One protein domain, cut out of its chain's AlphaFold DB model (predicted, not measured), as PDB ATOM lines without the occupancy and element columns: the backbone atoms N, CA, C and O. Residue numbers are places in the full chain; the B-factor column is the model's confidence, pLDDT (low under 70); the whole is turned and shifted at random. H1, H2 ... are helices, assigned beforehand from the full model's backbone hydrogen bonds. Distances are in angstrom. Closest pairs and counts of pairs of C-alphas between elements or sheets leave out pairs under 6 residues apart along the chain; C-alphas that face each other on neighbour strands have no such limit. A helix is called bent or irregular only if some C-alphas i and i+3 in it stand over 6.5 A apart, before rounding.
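AT A GLANCE: This is residues 16 to 58 of the 66 residues of an uncharacterized protein of Marinobacter sp. LV10R510-11A (UniProt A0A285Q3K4). Start at residue 16 and you walk along one long, straight helix, H1, then round a corner made by a short link, and out along a shorter helix, H2, so that the two helices form the unequal arms of a wide, open L. The arms do not fold back on each other, and the inside of the L is empty. The printed part has 43 residues with two named helices, H1 then H2, and no named strand; its class is all helix. It is extended, with a radius of gyration of the C-alphas of 18.0 A, and the C-alphas span 56 by 22 by 8 A.

IN THESE COORDINATES: Find C-alpha 16 at (-29.418, -9.777, 54.924); from there H1, residues 16 to 39, runs 34.6 A to C-alpha 39 at (-26.105, 24.696, 54.678), mainly along y. After six residues between them, H2, residues 46 to 56, begins at C-alpha 46 at (-22.513, 30.314, 41.324). It runs 15.7 A to C-alpha 56 at (-10.711, 31.143, 31.028), with x rising and z falling.

HOW THE PARTS SIT: Look from H1 to H2 and you find them apart, with no C-alpha of the one within 8 A of the other. A short link joins them. In both H1 and H2 every O i to N i+4 pair is within hydrogen-bond range. Neither helix is bent.

THE WHOLE: Residues 16 to 58 stand free: no C-alpha 8 or more residues away along the chain lies within 10 A. The two C-alphas farthest apart are those of Met 17 and Ser 58, 56.2 A. The printed part has no cut and no long link. In the B-factor column, the mean pLDDT of the printed part is 73.9; residues 16 to 21, 23 to 26 and 37 to 43 are under 70.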
ATOM      1  N   SER A  16     -29.067 -10.637  56.061       61.16
ATOM      2  CA  SER A  16     -29.418  -9.777  54.924       61.16
ATOM      3  C   SER A  16     -30.238  -8.539  55.299       61.16
ATOM      4  O   SER A  16     -30.113  -7.505  54.652       61.16
ATOM      5  N   MET A  17     -31.075  -8.623  56.334       64.19
ATOM      6  CA  MET A  17     -31.909  -7.507  56.779       64.19
ATOM      7  C   MET A  17     -31.108  -6.521  57.636       64.19
ATOM      8  O   MET A  17     -31.305  -5.317  57.516       64.19
ATOM      9  N   ALA A  18     -30.160  -7.021  58.432       68.88
ATOM     10  CA  ALA A  18     -29.226  -6.180  59.179       68.88
ATOM     11  C   ALA A  18     -28.237  -5.446  58.252       68.88
ATOM     12  O   ALA A  18     -27.961  -4.270  58.467       68.88
ATOM     13  N   ASP A  19     -27.757  -6.112  57.195       65.75
ATOM     14  CA  ASP A  19     -26.865  -5.509  56.192       65.75
ATOM     15  C   ASP A  19     -27.571  -4.397  55.392       65.75
ATOM     16  O   ASP A  19     -27.013  -3.322  55.183       65.75
ATOM     17  N   TRP A  20     -28.840  -4.605  55.017       68.94
ATOM     18  CA  TRP A  20     -29.652  -3.578  54.356       68.94
ATOM     19  C   TRP A  20     -29.918  -2.361  55.253       68.94
ATOM     20  O   TRP A  20     -29.807  -1.233  54.779       68.94
ATOM     21  N   SER A  21     -30.225  -2.569  56.540       66.06
ATOM     22  CA  SER A  21     -30.384  -1.471  57.503       66.06
ATOM     23  C   SER A  21     -29.098  -0.663  57.663       66.06
ATOM     24  O   SER A  21     -29.138   0.552  57.528       66.06
ATOM     25  N   ALA A  22     -27.948  -1.320  57.837       70.50
ATOM     26  CA  ALA A  22     -26.666  -0.626  57.964       70.50
ATOM     27  C   ALA A  22     -26.319   0.211  56.717       70.50
ATOM     28  O   ALA A  22     -25.842   1.337  56.833       70.50
ATOM     29  N   ARG A  23     -26.611  -0.310  55.518       64.62
ATOM     30  CA  ARG A  23     -26.434   0.421  54.253       64.62
ATOM     31  C   ARG A  23     -27.391   1.604  54.088       64.62
ATOM     32  O   ARG A  23     -27.041   2.565  53.408       64.62
ATOM     33  N   ALA A  24     -28.601   1.516  54.636       66.81
ATOM     34  CA  ALA A  24     -29.570   2.609  54.608       66.81
ATOM     35  C   ALA A  24     -29.154   3.741  55.561       66.81
ATOM     36  O   ALA A  24     -29.081   4.885  55.123       66.81
ATOM     37  N   ASP A  25     -28.777   3.412  56.799       68.19
ATOM     38  CA  ASP A  25     -28.285   4.387  57.782       68.19
ATOM     39  C   ASP A  25     -27.036   5.135  57.280       68.19
ATOM     40  O   ASP A  25     -26.950   6.354  57.404       68.19
ATOM     41  N   GLU A  26     -26.092   4.441  56.635       67.19
ATOM     42  CA  GLU A  26     -24.894   5.072  56.063       67.19
ATOM     43  C   GLU A  26     -25.234   6.052  54.927       67.19
ATOM     44  O   GLU A  26     -24.655   7.135  54.829       67.19
ATOM     45  N   ARG A  27     -26.223   5.725  54.086       73.31
ATOM     46  CA  ARG A  27     -26.698   6.639  53.036       73.31
ATOM     47  C   ARG A  27     -27.403   7.867  53.601       73.31
ATOM     48  O   ARG A  27     -27.231   8.961  53.057       73.31
ATOM     49  N   ASP A  28     -28.191   7.689  54.651       72.69
ATOM     50  CA  ASP A  28     -28.927   8.776  55.294       72.69
ATOM     51  C   ASP A  28     -27.970   9.721  56.040       72.69
ATOM     52  O   ASP A  28     -28.106  10.942  55.932       72.69
ATOM     53  N   GLN A  29     -26.943   9.168  56.696       74.75
ATOM     54  CA  GLN A  29     -25.853   9.905  57.341       74.75
ATOM     55  C   GLN A  29     -25.067  10.753  56.327       74.75
ATOM     56  O   GLN A  29     -24.961  11.966  56.495       74.75
ATOM     57  N   LEU A  30     -24.602  10.151  55.225       76.00
ATOM     58  CA  LEU A  30     -23.861  10.863  54.172       76.00
ATOM     59  C   LEU A  30     -24.696  11.967  53.512       76.00
ATOM     60  O   LEU A  30     -24.169  13.012  53.134       76.00
ATOM     61  N   THR A  31     -26.008  11.756  53.379       76.81
ATOM     62  CA  THR A  31     -26.913  12.771  52.827       76.81
ATOM     63  C   THR A  31     -27.089  13.937  53.800       76.81
ATOM     64  O   THR A  31     -27.041  15.088  53.375       76.81
ATOM     65  N   GLN A  32     -27.254  13.674  55.100       71.00
ATOM     66  CA  GLN A  32     -27.324  14.735  56.111       71.00
ATOM     67  C   GLN A  32     -26.018  15.519  56.231       71.00
ATOM     68  O   GLN A  32     -26.058  16.740  56.370       71.00
ATOM     69  N   GLU A  33     -24.872  14.849  56.147       71.88
ATOM     70  CA  GLU A  33     -23.560  15.496  56.171       71.88
ATOM     71  C   GLU A  33     -23.365  16.400  54.953       71.88
ATOM     72  O   GLU A  33     -23.050  17.575  55.124       71.88
ATOM     73  N   ALA A  34     -23.675  15.908  53.750       74.62
ATOM     74  CA  ALA A  34     -23.627  16.716  52.533       74.62
ATOM     75  C   ALA A  34     -24.592  17.915  52.591       74.62
ATOM     76  O   ALA A  34     -24.248  19.014  52.166       74.62
ATOM     77  N   LEU A  35     -25.798  17.736  53.145       73.81
ATOM     78  CA  LEU A  35     -26.748  18.836  53.334       73.81
ATOM     79  C   LEU A  35     -26.264  19.850  54.375       73.81
ATOM     80  O   LEU A  35     -26.455  21.045  54.181       73.81
ATOM     81  N   THR A  36     -25.615  19.395  55.447       73.19
ATOM     82  CA  THR A  36     -25.039  20.270  56.478       73.19
ATOM     83  C   THR A  36     -23.845  21.051  55.933       73.19
ATOM     84  O   THR A  36     -23.684  22.221  56.256       73.19
ATOM     85  N   GLU A  37     -23.025  20.444  55.077       65.12
ATOM     86  CA  GLU A  37     -21.904  21.104  54.400       65.12
ATOM     87  C   GLU A  37     -22.388  22.185  53.416       65.12
ATOM     88  O   GLU A  37     -21.829  23.283  53.364       65.12
ATOM     89  N   VAL A  38     -23.488  21.913  52.706       68.06
ATOM     90  CA  VAL A  38     -24.165  22.889  51.838       68.06
ATOM     91  C   VAL A  38     -24.816  24.020  52.654       68.06
ATOM     92  O   VAL A  38     -24.683  25.184  52.279       68.06
ATOM     93  N   ASP A  39     -25.474  23.710  53.778       64.44
ATOM     94  CA  ASP A  39     -26.105  24.696  54.678       64.44
ATOM     95  C   ASP A  39     -25.073  25.555  55.431       64.44
ATOM     96  O   ASP A  39     -25.289  26.743  55.667       64.44
ATOM     97  N   ALA A  40     -23.891  25.000  55.718       67.69
ATOM     98  CA  ALA A  40     -22.758  25.713  56.309       67.69
ATOM     99  C   ALA A  40     -22.148  26.788  55.387       67.69
ATOM    100  O   ALA A  40     -21.178  27.449  55.769       67.69
ATOM    101  N   GLY A  41     -22.688  26.985  54.181       60.12
ATOM    102  CA  GLY A  41     -22.250  28.050  53.284       60.12
ATOM    103  C   GLY A  41     -20.878  27.793  52.664       60.12
ATOM    104  O   GLY A  41     -20.292  28.714  52.103       60.12
ATOM    105  N   GLN A  42     -20.375  26.551  52.700       61.66
ATOM    106  CA  GLN A  42     -19.232  26.088  51.895       61.66
ATOM    107  C   GLN A  42     -19.633  25.898  50.416       61.66
ATOM    108  O   GLN A  42     -19.103  25.052  49.700       61.66
ATOM    109  N   VAL A  43     -20.609  26.677  49.954       65.25
ATOM    110  CA  VAL A  43     -21.025  26.746  48.562       65.25
ATOM    111  C   VAL A  43     -20.339  27.941  47.932       65.25
ATOM    112  O   VAL A  43     -20.556  29.089  48.315       65.25
ATOM    113  N   ILE A  44     -19.497  27.655  46.947       70.31
ATOM    114  CA  ILE A  44     -18.916  28.689  46.106       70.31
ATOM    115  C   ILE A  44     -20.064  29.353  45.345       70.31
ATOM    116  O   ILE A  44     -20.879  28.670  44.718       70.31
ATOM    117  N   ASP A  45     -20.130  30.682  45.406       78.50
ATOM    118  CA  ASP A  45     -21.168  31.443  44.721       78.50
ATOM    119  C   ASP A  45     -21.182  31.111  43.219       78.50
ATOM    120  O   ASP A  45     -20.158  31.159  42.527       78.50
ATOM    121  N   HIS A  46     -22.360  30.753  42.708       76.31
ATOM    122  CA  HIS A  46     -22.513  30.314  41.324       76.31
ATOM    123  C   HIS A  46     -22.097  31.402  40.319       76.31
ATOM    124  O   HIS A  46     -21.527  31.086  39.274       76.31
ATOM    125  N   GLN A  47     -22.312  32.680  40.646       80.25
ATOM    126  CA  GLN A  47     -21.886  33.808  39.818       80.25
ATOM    127  C   GLN A  47     -20.357  33.906  39.765       80.25
ATOM    128  O   GLN A  47     -19.805  34.201  38.705       80.25
ATOM    129  N   ALA A  48     -19.672  33.629  40.878       81.81
ATOM    130  CA  ALA A  48     -18.213  33.616  40.935       81.81
ATOM    131  C   ALA A  48     -17.615  32.484  40.082       81.81
ATOM    132  O   ALA A  48     -16.626  32.703  39.383       81.81
ATOM    133  N   VAL A  49     -18.244  31.300  40.080       83.38
ATOM    134  CA  VAL A  49     -17.842  30.175  39.211       83.38
ATOM    135  C   VAL A  49     -18.066  30.500  37.733       83.38
ATOM    136  O   VAL A  49     -17.194  30.205  36.920       83.38
ATOM    137  N   LEU A  50     -19.188  31.138  37.378       85.44
ATOM    138  CA  LEU A  50     -19.466  31.557  35.998       85.44
ATOM    139  C   LEU A  50     -18.471  32.608  35.504       85.44
ATOM    140  O   LEU A  50     -17.898  32.443  34.434       85.44
ATOM    141  N   ALA A  51     -18.211  33.652  36.296       85.69
ATOM    142  CA  ALA A  51     -17.252  34.691  35.927       85.69
ATOM    143  C   ALA A  51     -15.836  34.122  35.761       85.69
ATOM    144  O   ALA A  51     -15.111  34.501  34.843       85.69
ATOM    145  N   TRP A  52     -15.451  33.185  36.634       91.44
ATOM    146  CA  TRP A  52     -14.202  32.451  36.491       91.44
ATOM    147  C   TRP A  52     -14.169  31.639  35.195       91.44
ATOM    148  O   TRP A  52     -13.222  31.790  34.429       91.44
ATOM    149  N   ALA A  53     -15.202  30.842  34.913       88.44
ATOM    150  CA  ALA A  53     -15.277  30.040  33.696       88.44
ATOM    151  C   ALA A  53     -15.204  30.909  32.428       88.44
ATOM    152  O   ALA A  53     -14.374  30.639  31.567       88.44
ATOM    153  N   ASP A  54     -15.966  32.005  32.366       88.50
ATOM    154  CA  ASP A  54     -15.961  32.949  31.237       88.50
ATOM    155  C   ASP A  54     -14.593  33.626  31.042       88.50
ATOM    156  O   ASP A  54     -14.203  33.970  29.926       88.50
ATOM    157  N   SER A  55     -13.832  33.824  32.124       89.69
ATOM    158  CA  SER A  55     -12.493  34.416  32.047       89.69
ATOM    159  C   SER A  55     -11.424  33.461  31.509       89.69
ATOM    160  O   SER A  55     -10.394  33.933  31.031       89.69
ATOM    161  N   LEU A  56     -11.647  32.140  31.565       88.25
ATOM    162  CA  LEU A  56     -10.711  31.143  31.028       88.25
ATOM    163  C   LEU A  56     -10.632  31.185  29.498       88.25
ATOM    164  O   LEU A  56      -9.591  30.856  28.937       88.25
ATOM    165  N   ASP A  57     -11.710  31.614  28.843       86.56
ATOM    166  CA  ASP A  57     -11.766  31.839  27.395       86.56
ATOM    167  C   ASP A  57     -11.145  33.194  26.979       86.56
ATOM    168  O   ASP A  57     -11.123  33.539  25.795       86.56
ATOM    169  N   SER A  58     -10.625  33.974  27.936       82.44
ATOM    170  CA  SER A  58      -9.980  35.275  27.721       82.44
ATOM    171  C   SER A  58      -8.475  35.241  28.037       82.44
ATOM    172  O   SER A  58      -7.996  34.400  28.791       82.44
TER     173      SER A  58